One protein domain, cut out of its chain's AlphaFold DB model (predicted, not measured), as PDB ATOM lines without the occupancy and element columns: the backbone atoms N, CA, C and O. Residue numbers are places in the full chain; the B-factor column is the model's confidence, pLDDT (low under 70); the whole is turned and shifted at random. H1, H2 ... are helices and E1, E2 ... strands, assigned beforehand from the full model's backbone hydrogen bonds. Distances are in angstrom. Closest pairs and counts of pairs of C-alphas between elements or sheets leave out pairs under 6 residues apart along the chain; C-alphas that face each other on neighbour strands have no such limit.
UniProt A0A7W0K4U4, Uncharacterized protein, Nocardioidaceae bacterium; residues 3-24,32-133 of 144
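This is residues 3 to 24 and 32 to 133 of the 144 residues of an uncharacterized protein of Nocardioidaceae bacterium (UniProt A0A7W0K4U4). Picture a sandwich of rounded outline: two strongly twisted antiparallel sheets face to face, E1 E2 E3 E7 E5 over E6 E4 E8 E9, with strands that run nearly in line but planes that are well tilted, and with edge strands that come together on both sides, E1 by E9 and E5 by E6. The small helix H1 sits at one end beside E3, and the long link 83 to 98 loops out at the other end. You have 124 printed residues with one named helix and nine named strands, in the order E1 E2 H1 E3 E4 E5 E6 E7 E8 E9; the class is mostly strand. The whole is compact, with a radius of gyration of the C-alphas of 14.3 A, and spans 41 by 33 by 30 A.

Start at Ser 3, whose C-alpha is at (26.945, -48.706, -44.566); residues 3 to 16 hold no named element. Find C-alpha 17 at (9.207, -55.362, -41.917), where E1 begins and runs to residue 19. E2 follows at residues 22 to 24, and after the cut H1 takes residues 33 to 39, 10.1 A long. E3 then runs from residue 41 to 49, 25.0 A. E4 is residues 53 to 57, 13.3 A, E5 is residues 66 to 69, 10.3 A, and E6 is residues 78 to 82, 13.1 A. E7, the longest strand, runs from C-alpha 99 at (22.146, -55.986, -54.209) to residue 109, 30.4 A. E8 covers residues 113 to 121, 24.5 A, and E9 covers residues 128 to 133, 16.5 A, ending at C-alpha 133 at (7.668, -53.094, -33.671).

Begin with the five-strand sheet, whose edge strands are E1 and E5. E1 and E2 form a hairpin, antiparallel at 166 degrees, with N 19 and O 22 at 2.9 A. Beside E2 look for E3, antiparallel at 155 degrees, with N 23 and O 47 at 2.9 A. E3 and E7 are antiparallel at 156 degrees, with N 46 and O 103 at 2.9 A. E7 and E5 are antiparallel at 138 degrees, with N 108 and O 67 at 2.8 A. Residues 94 to 95 also pair, antiparallel, with residues 99 to 100 of E7. In the four-strand sheet, E6 and E4 are antiparallel at 167 degrees, with N 81 and O 54 at 2.8 A. E4 and E8 are antiparallel at 143 degrees, with N 57 and O 118 at 2.8 A, and the hairpin of E8 and E9 has N 117 and O 130 at 2.8 A. The two sheets make a sandwich, two sheets face to face: the facing parts are 8.7 A centre to centre, their best planes 39 degrees apart and their strands at 12 degrees. At the edges, the closest C-alphas of E1 and E9 are those of Leu 17 and Val 132, 6.7 A, and those of E5 and E6 are Leu 68 and Thr 78, 7.3 A. H1 is on the five-strand sheet but at the sheet's level, with a height of 2.3 A; its closest C-alpha pair with E3 is Val 36 and Ser 42, 6.1 A. In H1 every O i to N i+4 pair is within hydrogen-bond range.

The two C-alphas farthest apart are those of Ala 34 and Gly 87, 42.9 A. Residues 25 to 31 are not printed, and C-alphas 24 and 32 stand 17.1 A apart across that cut. Of the links that are printed whole, E6 to E7 is long. The mean pLDDT of the printed part is 91.7; residues 88 to 92 are under 70.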
ATOM      1  N   SER A   3      26.182 -47.699 -45.308       80.25
ATOM      2  CA  SER A   3      26.945 -48.706 -44.566       80.25
ATOM      3  C   SER A   3      27.042 -50.010 -45.367       80.25
ATOM      4  O   SER A   3      26.392 -50.166 -46.403       80.25
ATOM      5  N   TRP A   4      27.844 -50.961 -44.881       85.38
ATOM      6  CA  TRP A   4      28.038 -52.269 -45.511       85.38
ATOM      7  C   TRP A   4      27.589 -53.429 -44.607       85.38
ATOM      8  O   TRP A   4      27.798 -53.373 -43.396       85.38
ATOM      9  N   GLY A   5      26.982 -54.470 -45.189       85.25
ATOM     10  CA  GLY A   5      26.599 -55.698 -44.482       85.25
ATOM     11  C   GLY A   5      25.987 -56.780 -45.385       85.25
ATOM     12  O   GLY A   5      25.605 -56.518 -46.526       85.25
ATOM     13  N   GLN A   6      25.892 -58.005 -44.857       89.00
ATOM     14  CA  GLN A   6      25.246 -59.159 -45.498       89.00
ATOM     15  C   GLN A   6      24.016 -59.570 -44.683       89.00
ATOM     16  O   GLN A   6      24.135 -59.846 -43.492       89.00
ATOM     17  N   PHE A   7      22.845 -59.612 -45.318       90.00
ATOM     18  CA  PHE A   7      21.551 -59.750 -44.636       90.00
ATOM     19  C   PHE A   7      20.758 -61.003 -45.049       90.00
ATOM     20  O   PHE A   7      19.568 -61.100 -44.764       90.00
ATOM     21  N   GLY A   8      21.392 -61.980 -45.713       91.06
ATOM     22  CA  GLY A   8      20.721 -63.222 -46.122       91.06
ATOM     23  C   GLY A   8      19.522 -62.948 -47.033       91.06
ATOM     24  O   GLY A   8      19.614 -62.088 -47.893       91.06
ATOM     25  N   GLN A   9      18.393 -63.633 -46.847       93.25
ATOM     26  CA  GLN A   9      17.160 -63.422 -47.627       93.25
ATOM     27  C   GLN A   9      16.225 -62.391 -46.959       93.25
ATOM     28  O   GLN A   9      15.076 -62.688 -46.640       93.25
ATOM     29  N   ALA A  10      16.719 -61.174 -46.695       94.50
ATOM     30  CA  ALA A  10      16.018 -60.220 -45.825       94.50
ATOM     31  C   ALA A  10      14.618 -59.808 -46.319       94.50
ATOM     32  O   ALA A  10      13.746 -59.537 -45.500       94.50
ATOM     33  N   PHE A  11      14.387 -59.775 -47.635       96.19
ATOM     34  CA  PHE A  11      13.087 -59.402 -48.216       96.19
ATOM     35  C   PHE A  11      12.003 -60.475 -48.071       96.19
ATOM     36  O   PHE A  11      10.843 -60.192 -48.344       96.19
ATOM     37  N   THR A  12      12.368 -61.695 -47.681       95.44
ATOM     38  CA  THR A  12      11.425 -62.808 -47.493       95.44
ATOM     39  C   THR A  12      11.447 -63.356 -46.067       95.44
ATOM     40  O   THR A  12      10.753 -64.326 -45.779       95.44
ATOM     41  N   ASP A  13      12.261 -62.784 -45.176       95.12
ATOM     42  CA  ASP A  13      12.304 -63.179 -43.769       95.12
ATOM     43  C   ASP A  13      11.120 -62.535 -43.024       95.12
ATOM     44  O   ASP A  13      11.061 -61.305 -42.945       95.12
ATOM     45  N   PRO A  14      10.196 -63.324 -42.445       94.31
ATOM     46  CA  PRO A  14       8.998 -62.799 -41.785       94.31
ATOM     47  C   PRO A  14       9.301 -61.942 -40.545       94.31
ATOM     48  O   PRO A  14       8.442 -61.195 -40.079       94.31
ATOM     49  N   ARG A  15      10.522 -62.019 -40.005       93.94
ATOM     50  CA  ARG A  15      10.976 -61.195 -38.875       93.94
ATOM     51  C   ARG A  15      11.271 -59.749 -39.278       93.94
ATOM     52  O   ARG A  15      11.423 -58.885 -38.413       93.94
ATOM     53  N   ASN A  16      11.382 -59.477 -40.571       95.75
ATOM     54  CA  ASN A  16      11.636 -58.146 -41.094       95.75
ATOM     55  C   ASN A  16      10.328 -57.473 -41.500       95.75
ATOM     56  O   ASN A  16       9.453 -58.109 -42.081       95.75
ATOM     57  N   LEU A  17      10.242 -56.163 -41.278       96.69
ATOM     58  CA  LEU A  17       9.207 -55.362 -41.917       96.69
ATOM     59  C   LEU A  17       9.653 -55.078 -43.354       96.69
ATOM     60  O   LEU A  17      10.701 -54.460 -43.566       96.69
ATOM     61  N   VAL A  18       8.861 -55.523 -44.327       97.56
ATOM     62  CA  VAL A  18       9.137 -55.372 -45.760       97.56
ATOM     63  C   VAL A  18       8.025 -54.546 -46.398       97.56
ATOM     64  O   VAL A  18       6.861 -54.929 -46.337       97.56
ATOM     65  N   VAL A  19       8.382 -53.435 -47.042       97.81
ATOM     66  CA  VAL A  19       7.434 -52.556 -47.744       97.81
ATOM     67  C   VAL A  19       7.981 -52.262 -49.137       97.81
ATOM     68  O   VAL A  19       8.830 -51.393 -49.329       97.81
ATOM     69  N   GLY A  20       7.539 -53.033 -50.135       96.44
ATOM     70  CA  GLY A  20       8.044 -52.908 -51.506       96.44
ATOM     71  C   GLY A  20       9.571 -53.118 -51.587       96.44
ATOM     72  O   GLY A  20      10.046 -54.213 -51.272       96.44
ATOM     73  N   PRO A  21      10.365 -52.124 -52.038       97.44
ATOM     74  CA  PRO A  21      11.824 -52.224 -52.102       97.44
ATOM     75  C   PRO A  21      12.536 -51.898 -50.778       97.44
ATOM     76  O   PRO A  21      13.767 -51.973 -50.754       97.44
ATOM     77  N   LEU A  22      11.807 -51.555 -49.710       98.44
ATOM     78  CA  LEU A  22      12.325 -51.206 -48.384       98.44
ATOM     79  C   LEU A  22      12.272 -52.392 -47.411       98.44
ATOM     80  O   LEU A  22      11.285 -53.127 -47.374       98.44
ATOM     81  N   VAL A  23      13.291 -52.510 -46.557       98.25
ATOM     82  CA  VAL A  23      13.299 -53.398 -45.385       98.25
ATOM     83  C   VAL A  23      13.759 -52.645 -44.142       98.25
ATOM     84  O   VAL A  23      14.817 -52.018 -44.172       98.25
ATOM     85  N   PHE A  24      13.030 -52.801 -43.036       97.50
ATOM     86  CA  PHE A  24      13.567 -52.639 -41.682       97.50
ATOM     87  C   PHE A  24      13.918 -54.023 -41.127       97.50
ATOM     88  O   PHE A  24      13.034 -54.822 -40.801       97.50
ATOM     89  N   PRO A  32      12.800 -55.867 -26.322       87.81
ATOM     90  CA  PRO A  32      12.513 -55.809 -24.890       87.81
ATOM     91  C   PRO A  32      12.287 -54.371 -24.408       87.81
ATOM     92  O   PRO A  32      13.029 -53.460 -24.778       87.81
ATOM     93  N   ALA A  33      11.304 -54.159 -23.526       86.44
ATOM     94  CA  ALA A  33      10.994 -52.824 -22.999       86.44
ATOM     95  C   ALA A  33      12.212 -52.153 -22.336       86.44
ATOM     96  O   ALA A  33      12.420 -50.956 -22.513       86.44
ATOM     97  N   ALA A  34      13.053 -52.931 -21.645       86.31
ATOM     98  CA  ALA A  34      14.283 -52.440 -21.023       86.31
ATOM     99  C   ALA A  34      15.271 -51.842 -22.046       86.31
ATOM    100  O   ALA A  34      15.902 -50.826 -21.770       86.31
ATOM    101  N   THR A  35      15.372 -52.423 -23.247       86.00
ATOM    102  CA  THR A  35      16.207 -51.886 -24.333       86.00
ATOM    103  C   THR A  35      15.668 -50.543 -24.819       86.00
ATOM    104  O   THR A  35      16.435 -49.594 -24.973       86.00
ATOM    105  N   VAL A  36      14.347 -50.434 -24.997       86.94
ATOM    106  CA  VAL A  36      13.703 -49.174 -25.400       86.94
ATOM    107  C   VAL A  36      13.902 -48.097 -24.332       86.94
ATOM    108  O   VAL A  36      14.254 -46.972 -24.665       86.94
ATOM    109  N   GLN A  37      13.752 -48.438 -23.050       86.38
ATOM    110  CA  GLN A  37      13.970 -47.511 -21.935       86.38
ATOM    111  C   GLN A  37      15.428 -47.037 -21.840       86.38
ATOM    112  O   GLN A  37      15.668 -45.862 -21.579       86.38
ATOM    113  N   ALA A  38      16.396 -47.925 -22.080       87.38
ATOM    114  CA  ALA A  38      17.818 -47.597 -21.997       87.38
ATOM    115  C   ALA A  38      18.314 -46.727 -23.166       87.38
ATOM    116  O   ALA A  38      19.226 -45.921 -22.987       87.38
ATOM    117  N   HIS A  39      17.738 -46.889 -24.361       88.81
ATOM    118  CA  HIS A  39      18.245 -46.253 -25.585       88.81
ATOM    119  C   HIS A  39      17.279 -45.247 -26.222       88.81
ATOM    120  O   HIS A  39      17.641 -44.596 -27.199       88.81
ATOM    121  N   GLY A  40      16.063 -45.108 -25.690       90.19
ATOM    122  CA  GLY A  40      15.009 -44.263 -26.256       90.19
ATOM    123  C   GLY A  40      14.454 -44.780 -27.587       90.19
ATOM    124  O   GLY A  40      13.894 -44.001 -28.356       90.19
ATOM    125  N   GLY A  41      14.649 -46.062 -27.902       92.62
ATOM    126  CA  GLY A  41      14.288 -46.645 -29.190       92.62
ATOM    127  C   GLY A  41      14.953 -47.989 -29.452       92.62
ATOM    128  O   GLY A  41      15.524 -48.610 -28.553       92.62
ATOM    129  N   SER A  42      14.891 -48.426 -30.706       93.06
ATOM    130  CA  SER A  42      15.558 -49.640 -31.170       93.06
ATOM    131  C   SER A  42      16.280 -49.399 -32.491       93.06
ATOM    132  O   SER A  42      15.936 -48.504 -33.273       93.06
ATOM    133  N   LYS A  43      17.348 -50.166 -32.699       92.31
ATOM    134  CA  LYS A  43      18.229 -50.037 -33.854       92.31
ATOM    135  C   LYS A  43      17.724 -50.934 -34.973       92.31
ATOM    136  O   LYS A  43      17.604 -52.138 -34.775       92.31
ATOM    137  N   TYR A  44      17.557 -50.370 -36.164       94.31
ATOM    138  CA  TYR A  44      17.149 -51.119 -37.347       94.31
ATOM    139  C   TYR A  44      18.088 -50.812 -38.513       94.31
ATOM    140  O   TYR A  44      18.263 -49.652 -38.900       94.31
ATOM    141  N   PRO A  45      18.727 -51.833 -39.101       95.75
ATOM    142  CA  PRO A  45      19.253 -51.722 -40.448       95.75
ATOM    143  C   PRO A  45      18.113 -51.444 -41.433       95.75
ATOM    144  O   PRO A  45      17.171 -52.232 -41.520       95.75
ATOM    145  N   VAL A  46      18.220 -50.352 -42.187       97.19
ATOM    146  CA  VAL A  46      17.324 -50.055 -43.308       97.19
ATOM    147  C   VAL A  46      18.009 -50.444 -44.605       97.19
ATOM    148  O   VAL A  46      19.136 -50.012 -44.863       97.19
ATOM    149  N   LEU A  47      17.333 -51.254 -45.414       96.88
ATOM    150  CA  LEU A  47      17.814 -51.720 -46.713       96.88
ATOM    151  C   LEU A  47      16.868 -51.229 -47.806       96.88
ATOM    152  O   LEU A  47      15.654 -51.335 -47.658       96.88
ATOM    153  N   VAL A  48      17.422 -50.751 -48.916       97.19
ATOM    154  CA  VAL A  48      16.652 -50.400 -50.117       97.19
ATOM    155  C   VAL A  48      17.275 -51.084 -51.329       97.19
ATOM    156  O   VAL A  48      18.497 -51.027 -51.519       97.19
ATOM    157  N   LYS A  49      16.454 -51.754 -52.148       95.88
ATOM    158  CA  LYS A  49      16.898 -52.343 -53.428       95.88
ATOM    159  C   LYS A  49      17.528 -51.273 -54.325       95.88
ATOM    160  O   LYS A  49      17.072 -50.134 -54.352       95.88
ATOM    161  N   LEU A  50      18.564 -51.637 -55.084       94.31
ATOM    162  CA  LEU A  50      19.239 -50.681 -55.972       94.31
ATOM    163  C   LEU A  50      18.290 -50.047 -57.000       94.31
ATOM    164  O   LEU A  50      17.426 -50.719 -57.576       94.31
ATOM    165  N   GLY A  51      18.532 -48.766 -57.278       94.38
ATOM    166  CA  GLY A  51      17.756 -47.954 -58.213       94.38
ATOM    167  C   GLY A  51      16.413 -47.455 -57.682       94.38
ATOM    168  O   GLY A  51      15.637 -46.966 -58.491       94.38
ATOM    169  N   HIS A  52      16.144 -47.587 -56.381       96.75
ATOM    170  CA  HIS A  52      14.936 -47.057 -55.747       96.75
ATOM    171  C   HIS A  52      15.252 -45.927 -54.769       96.75
ATOM    172  O   HIS A  52      16.319 -45.899 -54.141       96.75
ATOM    173  N   ALA A  53      14.285 -45.034 -54.597       97.62
ATOM    174  CA  ALA A  53      14.243 -44.078 -53.502       97.62
ATOM    175  C   ALA A  53      13.016 -44.368 -52.639       97.62
ATOM    176  O   ALA A  53      11.948 -44.682 -53.149       97.62
ATOM    177  N   VAL A  54      13.161 -44.297 -51.317       98.44
ATOM    178  CA  VAL A  54      12.037 -44.524 -50.405       98.44
ATOM    179  C   VAL A  54      12.013 -43.443 -49.347       98.44
ATOM    180  O   VAL A  54      12.990 -43.266 -48.618       98.44
ATOM    181  N   THR A  55      10.894 -42.735 -49.239       98.50
ATOM    182  CA  THR A  55      10.663 -41.776 -48.162       98.50
ATOM    183  C   THR A  55       9.859 -42.443 -47.062       98.50
ATOM    184  O   THR A  55       8.755 -42.923 -47.297       98.50
ATOM    185  N   VAL A  56      10.419 -42.466 -45.858       98.31
ATOM    186  CA  VAL A  56       9.737 -42.939 -44.655       98.31
ATOM    187  C   VAL A  56       9.382 -41.738 -43.802       98.31
ATOM    188  O   VAL A  56      10.243 -40.905 -43.499       98.31
ATOM    189  N   GLN A  57       8.125 -41.676 -43.392       98.38
ATOM    190  CA  GLN A  57       7.587 -40.615 -42.568       98.38
ATOM    191  C   GLN A  57       6.896 -41.178 -41.323       98.38
ATOM    192  O   GLN A  57       6.195 -42.179 -41.374       98.38
ATOM    193  N   ILE A  58       7.088 -40.489 -40.201       97.94
ATOM    194  CA  ILE A  58       6.304 -40.639 -38.977       97.94
ATOM    195  C   ILE A  58       5.018 -39.806 -39.141       97.94
ATOM    196  O   ILE A  58       5.132 -38.581 -39.343       97.94
ATOM    197  N   PRO A  59       3.819 -40.416 -39.062       96.94
ATOM    198  CA  PRO A  59       2.545 -39.701 -39.121       96.94
ATOM    199  C   PRO A  59       2.461 -38.605 -38.057       96.94
ATOM    200  O   PRO A  59       3.003 -38.749 -36.959       96.94
ATOM    201  N   GLU A  60       1.807 -37.486 -38.378       95.88
ATOM    202  CA  GLU A  60       1.800 -36.283 -37.528       95.88
ATOM    203  C   GLU A  60       1.333 -36.558 -36.090       95.88
ATOM    204  O   GLU A  60       1.955 -36.085 -35.135       95.88
ATOM    205  N   GLU A  61       0.311 -37.398 -35.957       94.50
ATOM    206  CA  GLU A  61      -0.276 -37.896 -34.710       94.50
ATOM    207  C   GLU A  61       0.741 -38.455 -33.702       94.50
ATOM    208  O   GLU A  61       0.583 -38.257 -32.496       94.50
ATOM    209  N   VAL A  62       1.825 -39.082 -34.171       95.00
ATOM    210  CA  VAL A  62       2.827 -39.735 -33.311       95.00
ATOM    211  C   VAL A  62       4.189 -39.030 -33.299       95.00
ATOM    212  O   VAL A  62       5.083 -39.425 -32.553       95.00
ATOM    213  N   ARG A  63       4.373 -37.920 -34.031       95.19
ATOM    214  CA  ARG A  63       5.657 -37.172 -34.064       95.19
ATOM    215  C   ARG A  63       6.103 -36.637 -32.704       95.19
ATOM    216  O   ARG A  63       7.284 -36.405 -32.472       95.19
ATOM    217  N   ARG A  64       5.172 -36.429 -31.768       94.25
ATOM    218  CA  ARG A  64       5.511 -35.975 -30.405       94.25
ATOM    219  C   ARG A  64       6.248 -37.039 -29.591       94.25
ATOM    220  O   ARG A  64       6.919 -36.701 -28.612       94.25
ATOM    221  N   THR A  65       6.088 -38.307 -29.957       93.94
ATOM    222  CA  THR A  65       6.598 -39.452 -29.203       93.94
ATOM    223  C   THR A  65       7.560 -40.312 -30.004       93.94
ATOM    224  O   THR A  65       8.343 -41.006 -29.362       93.94
ATOM    225  N   ALA A  66       7.565 -40.232 -31.336       95.81
ATOM    226  CA  ALA A  66       8.384 -41.059 -32.215       95.81
ATOM    227  C   ALA A  66       9.203 -40.247 -33.232       95.81
ATOM    228  O   ALA A  66       8.816 -39.158 -33.653       95.81
ATOM    229  N   GLY A  67      10.336 -40.806 -33.660       96.75
ATOM    230  CA  GLY A  67      11.216 -40.176 -34.642       96.75
ATOM    231  C   GLY A  67      12.243 -41.134 -35.240       96.75
ATOM    232  O   GLY A  67      12.445 -42.244 -34.758       96.75
ATOM    233  N   LEU A  68      12.914 -40.696 -36.298       97.12
ATOM    234  CA  LEU A  68      13.910 -41.460 -37.045       97.12
ATOM    235  C   LEU A  68      15.296 -40.836 -36.867       97.12
ATOM    236  O   LEU A  68      15.441 -39.616 -36.913       97.12
ATOM    237  N   VAL A  69      16.330 -41.667 -36.720       95.62
ATOM    238  CA  VAL A  69      17.729 -41.218 -36.632       95.62
ATOM    239  C   VAL A  69      18.599 -42.058 -37.565       95.62
ATOM    240  O   VAL A  69      19.024 -43.153 -37.207       95.62
ATOM    241  N   TYR A  70      18.887 -41.538 -38.763       92.31
ATOM    242  CA  TYR A  70      19.719 -42.200 -39.782       92.31
ATOM    243  C   TYR A  70      20.723 -41.213 -40.389       92.31
ATOM    244  O   TYR A  70      20.539 -40.676 -41.480       92.31
ATOM    245  N   GLY A  71      21.812 -40.936 -39.674       77.94
ATOM    246  CA  GLY A  71      22.772 -39.900 -40.057       77.94
ATOM    247  C   GLY A  71      23.407 -39.252 -38.831       77.94
ATOM    248  O   GLY A  71      23.528 -39.935 -37.819       77.94
ATOM    249  N   PRO A  72      23.817 -37.972 -38.884       72.06
ATOM    250  CA  PRO A  72      24.586 -37.301 -37.825       72.06
ATOM    251  C   PRO A  72      23.771 -36.985 -36.547       72.06
ATOM    252  O   PRO A  72      23.813 -35.875 -36.028       72.06
ATOM    253  N   GLY A  73      23.009 -37.958 -36.034       74.88
ATOM    254  CA  GLY A  73      22.411 -37.954 -34.695       74.88
ATOM    255  C   GLY A  73      21.181 -37.068 -34.499       74.88
ATOM    256  O   GLY A  73      20.727 -36.918 -33.370       74.88
ATOM    257  N   ARG A  74      20.624 -36.471 -35.559       87.69
ATOM    258  CA  ARG A  74      19.408 -35.651 -35.459       87.69
ATOM    259  C   ARG A  74      18.160 -36.512 -35.611       87.69
ATOM    260  O   ARG A  74      18.087 -37.327 -36.527       87.69
ATOM    261  N   ILE A  75      17.188 -36.285 -34.730       93.25
ATOM    262  CA  ILE A  75      15.844 -36.849 -34.854       93.25
ATOM    263  C   ILE A  75      15.125 -36.118 -35.987       93.25
ATOM    264  O   ILE A  75      15.073 -34.888 -36.004       93.25
ATOM    265  N   ALA A  76      14.580 -36.883 -36.924       95.81
ATOM    266  CA  ALA A  76      13.747 -36.405 -38.016       95.81
ATOM    267  C   ALA A  76      12.414 -37.159 -38.023       95.81
ATOM    268  O   ALA A  76      12.336 -38.300 -37.578       95.81
ATOM    269  N   HIS A  77      11.368 -36.540 -38.563       97.56
ATOM    270  CA  HIS A  77      10.085 -37.216 -38.785       97.56
ATOM    271  C   HIS A  77       9.937 -37.741 -40.211       97.56
ATOM    272  O   HIS A  77       9.038 -38.527 -40.463       97.56
ATOM    273  N   THR A  78      10.823 -37.335 -41.120       97.25
ATOM    274  CA  THR A  78      10.824 -37.754 -42.521       97.25
ATOM    275  C   THR A  78      12.265 -37.974 -42.957       97.25
ATOM    276  O   THR A  78      13.120 -37.118 -42.719       97.25
ATOM    277  N   ILE A  79      12.545 -39.121 -43.575       97.12
ATOM    278  CA  ILE A  79      13.853 -39.446 -44.150       97.12
ATOM    279  C   ILE A  79      13.646 -40.095 -45.516       97.12
ATOM    280  O   ILE A  79      12.897 -41.060 -45.636       97.12
ATOM    281  N   THR A  80      14.367 -39.604 -46.523       97.12
ATOM    282  CA  THR A  80      14.437 -40.231 -47.846       97.12
ATOM    283  C   THR A  80      15.728 -41.031 -47.977       97.12
ATOM    284  O   THR A  80      16.835 -40.496 -47.892       97.12
ATOM    285  N   PHE A  81      15.581 -42.332 -48.197       96.38
ATOM    286  CA  PHE A  81      16.663 -43.267 -48.464       96.38
ATOM    287  C   PHE A  81      16.818 -43.439 -49.973       96.38
ATOM    288  O   PHE A  81      15.973 -44.050 -50.620       96.38
ATOM    289  N   VAL A  82      17.905 -42.909 -50.533       95.69
ATOM    290  CA  VAL A  82      18.212 -43.028 -51.966       95.69
ATOM    291  C   VAL A  82      19.251 -44.125 -52.164       95.69
ATOM    292  O   VAL A  82      20.410 -43.972 -51.760       95.69
ATOM    293  N   ALA A  83      18.837 -45.253 -52.740       94.38
ATOM    294  CA  ALA A  83      19.749 -46.348 -53.037       94.38
ATOM    295  C   ALA A  83      20.677 -45.998 -54.205       94.38
ATOM    296  O   ALA A  83      20.337 -45.205 -55.083       94.38
ATOM    297  N   CYS A  84      21.851 -46.628 -54.239       91.56
ATOM    298  CA  CYS A  84      22.749 -46.524 -55.382       91.56
ATOM    299  C   CYS A  84      22.039 -46.983 -56.676       91.56
ATOM    300  O   CYS A  84      21.203 -47.898 -56.624       91.56
ATOM    301  N   PRO A  85      22.375 -46.396 -57.840       89.31
ATOM    302  CA  PRO A  85      21.828 -46.814 -59.126       89.31
ATOM    303  C   PRO A  85      22.105 -48.289 -59.443       89.31
ATOM    304  O   PRO A  85      23.076 -48.889 -58.973       89.31
ATOM    305  N   ARG A  86      21.272 -48.881 -60.307       85.12
ATOM    306  CA  ARG A  86      21.538 -50.222 -60.851       85.12
ATOM    307  C   ARG A  86      22.775 -50.186 -61.753       85.12
ATOM    308  O   ARG A  86      23.006 -49.210 -62.457       85.12
ATOM    309  N   GLY A  87      23.554 -51.269 -61.751       73.81
ATOM    310  CA  GLY A  87      24.730 -51.421 -62.619       73.81
ATOM    311  C   GLY A  87      26.010 -50.755 -62.107       73.81
ATOM    312  O   GLY A  87      27.076 -50.984 -62.677       73.81
ATOM    313  N   GLU A  88      25.953 -50.005 -61.002       68.00
ATOM    314  CA  GLU A  88      27.151 -49.478 -60.353       68.00
ATOM    315  C   GLU A  88      27.899 -50.630 -59.652       68.00
ATOM    316  O   GLU A  88      27.494 -51.124 -58.598       68.00
ATOM    317  N   LYS A  89      28.986 -51.119 -60.266       54.75
ATOM    318  CA  LYS A  89      29.830 -52.176 -59.691       54.75
ATOM    319  C   LYS A  89      30.685 -51.601 -58.562       54.75
ATOM    320  O   LYS A  89      31.835 -51.230 -58.776       54.75
ATOM    321  N   LYS A  90      30.143 -51.548 -57.347       63.12
ATOM    322  CA  LYS A  90      30.947 -51.312 -56.141       63.12
ATOM    323  C   LYS A  90      31.392 -52.656 -55.572       63.12
ATOM    324  O   LYS A  90      30.562 -53.536 -55.347       63.12
ATOM    325  N   SER A  91      32.696 -52.802 -55.325       55.88
ATOM    326  CA  SER A  91      33.306 -54.023 -54.765       55.88
ATOM    327  C   SER A  91      32.702 -54.439 -53.418       55.88
ATOM    328  O   SER A  91      32.701 -55.620 -53.095       55.88
ATOM    329  N   ASN A  92      32.107 -53.491 -52.685       63.81
ATOM    330  CA  ASN A  92      31.477 -53.696 -51.383       63.81
ATOM    331  C   ASN A  92      29.984 -53.338 -51.419       63.81
ATOM    332  O   ASN A  92      29.530 -52.454 -50.696       63.81
ATOM    333  N   THR A  93      29.207 -53.997 -52.277       75.25
ATOM    334  CA  THR A  93      27.747 -53.819 -52.282       75.25
ATOM    335  C   THR A  93      27.116 -54.689 -51.192       75.25
ATOM    336  O   THR A  93      27.418 -55.880 -51.095       75.25
ATOM    337  N   SER A  94      26.262 -54.103 -50.350       86.00
ATOM    338  CA  SER A  94      25.482 -54.861 -49.362       86.00
ATOM    339  C   SER A  94      24.516 -55.810 -50.074       86.00
ATOM    340  O   SER A  94      24.035 -55.496 -51.166       86.00
ATOM    341  N   SER A  95      24.207 -56.962 -49.473       89.06
ATOM    342  CA  SER A  95      23.289 -57.929 -50.087       89.06
ATOM    343  C   SER A  95      22.221 -58.445 -49.128       89.06
ATOM    344  O   SER A  95      22.447 -58.568 -47.924       89.06
ATOM    345  N   ALA A  96      21.049 -58.729 -49.691       90.25
ATOM    346  CA  ALA A  96      19.870 -59.239 -49.003       90.25
ATOM    347  C   ALA A  96      19.067 -60.195 -49.919       90.25
ATOM    348  O   ALA A  96      17.886 -59.975 -50.177       90.25
ATOM    349  N   GLY A  97      19.738 -61.198 -50.501       86.00
ATOM    350  CA  GLY A  97      19.195 -62.041 -51.581       86.00
ATOM    351  C   GLY A  97      19.335 -61.384 -52.960       86.00
ATOM    352  O   GLY A  97      18.928 -61.931 -53.978       86.00
ATOM    353  N   GLY A  98      19.950 -60.203 -52.979       89.56
ATOM    354  CA  GLY A  98      20.279 -59.374 -54.126       89.56
ATOM    355  C   GLY A  98      20.938 -58.068 -53.652       89.56
ATOM    356  O   GLY A  98      20.983 -57.820 -52.441       89.56
ATOM    357  N   PRO A  99      21.471 -57.236 -54.563       91.25
ATOM    358  CA  PRO A  99      22.146 -55.986 -54.209       91.25
ATOM    359  C   PRO A  99      21.219 -54.957 -53.540       91.25
ATOM    360  O   PRO A  99      20.118 -54.691 -54.030       91.25
ATOM    361  N   VAL A 100      21.691 -54.330 -52.459       93.75
ATOM    362  CA  VAL A 100      20.979 -53.266 -51.728       93.75
ATOM    363  C   VAL A 100      21.912 -52.135 -51.309       93.75
ATOM    364  O   VAL A 100      23.125 -52.308 -51.191       93.75
ATOM    365  N   THR A 101      21.329 -50.974 -51.020       93.75
ATOM    366  CA  THR A 101      21.972 -49.944 -50.196       93.75
ATOM    367  C   THR A 101      21.468 -50.063 -48.764       93.75
ATOM    368  O   THR A 101      20.289 -50.329 -48.543       93.75
ATOM    369  N   PHE A 102      22.370 -49.903 -47.797       92.62
ATOM    370  CA  PHE A 102      22.105 -50.110 -46.377       92.62
ATOM    371  C   PHE A 102      22.441 -48.848 -45.576       92.62
ATOM    372  O   PHE A 102      23.473 -48.215 -45.807       92.62
ATOM    373  N   TRP A 103      21.590 -48.521 -44.604       94.38
ATOM    374  CA  TRP A 103      21.813 -47.503 -43.583       94.38
ATOM    375  C   TRP A 103      21.590 -48.089 -42.196       94.38
ATOM    376  O   TRP A 103      20.602 -48.780 -41.951       94.38
ATOM    377  N   SER A 104      22.484 -47.779 -41.261       92.31
ATOM    378  CA  SER A 104      22.277 -48.092 -39.851       92.31
ATOM    379  C   SER A 104      21.686 -46.888 -39.129       92.31
ATOM    380  O   SER A 104      22.213 -45.781 -39.249       92.31
ATOM    381  N   GLY A 105      20.617 -47.103 -38.370       93.69
ATOM    382  CA  GLY A 105      19.985 -46.048 -37.592       93.69
ATOM    383  C   GLY A 105      18.983 -46.584 -36.585       93.69
ATOM    384  O   GLY A 105      18.938 -47.784 -36.312       93.69
ATOM    385  N   PHE A 106      18.220 -45.666 -36.006       94.38
ATOM    386  CA  PHE A 106      17.266 -45.946 -34.944       94.38
ATOM    387  C   PHE A 106      15.873 -45.461 -35.319       94.38
ATOM    388  O   PHE A 106      15.710 -44.415 -35.956       94.38
ATOM    389  N   VAL A 107      14.879 -46.209 -34.853       95.75
ATOM    390  CA  VAL A 107      13.529 -45.689 -34.644       95.75
ATOM    391  C   VAL A 107      13.417 -45.385 -33.155       95.75
ATOM    392  O   VAL A 107      13.564 -46.271 -32.311       95.75
ATOM    393  N   MET A 108      13.234 -44.107 -32.849       94.81
ATOM    394  CA  MET A 108      13.139 -43.569 -31.500       94.81
ATOM    395  C   MET A 108      11.681 -43.545 -31.061       94.81
ATOM    396  O   MET A 108      10.801 -43.222 -31.859       94.81
ATOM    397  N   THR A 109      11.434 -43.834 -29.786       93.12
ATOM    398  CA  THR A 109      10.117 -43.694 -29.169       93.12
ATOM    399  C   THR A 109      10.223 -43.371 -27.679       93.12
ATOM    400  O   THR A 109      11.129 -43.834 -26.988       93.12
ATOM    401  N   ARG A 110       9.270 -42.593 -27.156       89.19
ATOM    402  CA  ARG A 110       9.098 -42.360 -25.710       89.19
ATOM    403  C   ARG A 110       8.378 -43.503 -24.999       89.19
ATOM    404  O   ARG A 110       8.413 -43.575 -23.773       89.19
ATOM    405  N   SER A 111       7.688 -44.362 -25.741       85.50
ATOM    406  CA  SER A 111       6.913 -45.464 -25.177       85.50
ATOM    407  C   SER A 111       7.030 -46.694 -26.071       85.50
ATOM    408  O   SER A 111       6.883 -46.562 -27.288       85.50
ATOM    409  N   PRO A 112       7.321 -47.878 -25.505       86.88
ATOM    410  CA  PRO A 112       7.398 -49.093 -26.297       86.88
ATOM    411  C   PRO A 112       6.061 -49.393 -26.983       86.88
ATOM    412  O   PRO A 112       5.008 -49.206 -26.376       86.88
ATOM    413  N   GLY A 113       6.105 -49.865 -28.224       89.62
ATOM    414  CA  GLY A 113       4.915 -50.218 -28.993       89.62
ATOM    415  C   GLY A 113       5.180 -50.240 -30.493       89.62
ATOM    416  O   GLY A 113       6.330 -50.257 -30.937       89.62
ATOM    417  N   CYS A 114       4.108 -50.236 -31.276       92.31
ATOM    418  CA  CYS A 114       4.184 -50.173 -32.729       92.31
ATOM    419  C   CYS A 114       4.191 -48.729 -33.199       92.31
ATOM    420  O   CYS A 114       3.325 -47.939 -32.832       92.31
ATOM    421  N   ILE A 115       5.200 -48.388 -33.993       94.44
ATOM    422  CA  ILE A 115       5.351 -47.044 -34.535       94.44
ATOM    423  C   ILE A 115       4.817 -47.066 -35.965       94.44
ATOM    424  O   ILE A 115       5.416 -47.757 -36.797       94.44
ATOM    425  N   PRO A 116       3.710 -46.359 -36.259       96.19
ATOM    426  CA  PRO A 116       3.183 -46.293 -37.610       96.19
ATOM    427  C   PRO A 116       4.141 -45.503 -38.506       96.19
ATOM    428  O   PRO A 116       4.817 -44.568 -38.062       96.19
ATOM    429  N   LEU A 117       4.207 -45.910 -39.768       97.69
ATOM    430  CA  LEU A 117       5.061 -45.364 -40.811       97.69
ATOM    431  C   LEU A 117       4.228 -45.140 -42.075       97.69
ATOM    432  O   LEU A 117       3.548 -46.052 -42.546       97.69
ATOM    433  N   ASP A 118       4.385 -43.966 -42.671       98.38
ATOM    434  CA  ASP A 118       3.983 -43.702 -44.049       98.38
ATOM    435  C   ASP A 118       5.195 -43.918 -44.954       98.38
ATOM    436  O   ASP A 118       6.228 -43.256 -44.792       98.38
ATOM    437  N   VAL A 119       5.095 -44.856 -45.898       98.56
ATOM    438  CA  VAL A 119       6.196 -45.210 -46.801       98.56
ATOM    439  C   VAL A 119       5.836 -44.866 -48.241       98.56
ATOM    440  O   VAL A 119       4.968 -45.496 -48.836       98.56
ATOM    441  N   TYR A 120       6.550 -43.907 -48.822       98.50
ATOM    442  CA  TYR A 120       6.424 -43.522 -50.228       98.50
ATOM    443  C   TYR A 120       7.548 -44.176 -51.022       98.50
ATOM    444  O   TYR A 120       8.727 -43.977 -50.706       98.50
ATOM    445  N   VAL A 121       7.190 -44.974 -52.024       98.38
ATOM    446  CA  VAL A 121       8.150 -45.670 -52.885       98.38
ATOM    447  C   VAL A 121       8.287 -44.915 -54.198       98.38
ATOM    448  O   VAL A 121       7.301 -44.707 -54.895       98.38
ATOM    449  N   ASP A 122       9.518 -44.549 -54.542       97.31
ATOM    450  CA  ASP A 122       9.855 -43.785 -55.740       97.31
ATOM    451  C   ASP A 122       8.964 -42.530 -55.864       97.31
ATOM    452  O   ASP A 122       9.000 -41.674 -54.977       97.31
ATOM    453  N   ASP A 123       8.153 -42.443 -56.918       94.81
ATOM    454  CA  ASP A 123       7.258 -41.315 -57.204       94.81
ATOM    455  C   ASP A 123       5.782 -41.608 -56.844       94.81
ATOM    456  O   ASP A 123       4.871 -40.940 -57.338       94.81
ATOM    457  N   GLU A 124       5.510 -42.625 -56.011       97.19
ATOM    458  CA  GLU A 124       4.149 -42.925 -55.538       97.19
ATOM    459  C   GLU A 124       3.548 -41.727 -54.784       97.19
ATOM    460  O   GLU A 124       4.135 -41.197 -53.842       97.19
ATOM    461  N   SER A 125       2.341 -41.313 -55.182       94.44
ATOM    462  CA  SER A 125       1.638 -40.167 -54.589       94.44
ATOM    463  C   SER A 125       0.886 -40.498 -53.298       94.44
ATOM    464  O   SER A 125       0.562 -39.594 -52.528       94.44
ATOM    465  N   SER A 126       0.608 -41.779 -53.049       97.00
ATOM    466  CA  SER A 126      -0.048 -42.277 -51.838       97.00
ATOM    467  C   SER A 126       0.923 -43.127 -51.020       97.00
ATOM    468  O   SER A 126       1.591 -43.985 -51.607       97.00
ATOM    469  N   PRO A 127       0.991 -42.951 -49.690       97.75
ATOM    470  CA  PRO A 127       1.846 -43.782 -48.860       97.75
ATOM    471  C   PRO A 127       1.323 -45.213 -48.783       97.75
ATOM    472  O   PRO A 127       0.123 -45.480 -48.826       97.75
ATOM    473  N   ARG A 128       2.251 -46.139 -48.580       97.94
ATOM    474  CA  ARG A 128       1.971 -47.471 -48.060       97.94
ATOM    475  C   ARG A 128       2.063 -47.391 -46.543       97.94
ATOM    476  O   ARG A 128       3.130 -47.066 -46.015       97.94
ATOM    477  N   HIS A 129       0.964 -47.673 -45.856       97.19
ATOM    478  CA  HIS A 129       0.947 -47.691 -44.399       97.19
ATOM    479  C   HIS A 129       1.581 -48.981 -43.878       97.19
ATOM    480  O   HIS A 129       1.354 -50.074 -44.399       97.19
ATOM    481  N   ALA A 130       2.424 -48.835 -42.866       96.31
ATOM    482  CA  ALA A 130       3.110 -49.932 -42.209       96.31
ATOM    483  C   ALA A 130       3.362 -49.580 -40.742       96.31
ATOM    484  O   ALA A 130       3.238 -48.426 -40.341       96.31
ATOM    485  N   ALA A 131       3.772 -50.556 -39.939       95.50
ATOM    486  CA  ALA A 131       4.203 -50.309 -38.571       95.50
ATOM    487  C   ALA A 131       5.457 -51.114 -38.248       95.50
ATOM    488  O   ALA A 131       5.593 -52.263 -38.662       95.50
ATOM    489  N   VAL A 132       6.372 -50.503 -37.497       94.69
ATOM    490  CA  VAL A 132       7.576 -51.165 -36.985       94.69
ATOM    491  C   VAL A 132       7.423 -51.443 -35.492       94.69
ATOM    492  O   VAL A 132       7.015 -50.572 -34.721       94.69
ATOM    493  N   THR A 133       7.753 -52.663 -35.069       94.12
ATOM    494  CA  THR A 133       7.668 -53.094 -33.671       94.12
ATOM    495  C   THR A 133       8.837 -52.535 -32.864       94.12
ATOM    496  O   THR A 133       9.946 -53.057 -32.951       94.12
TER     497      THR A 133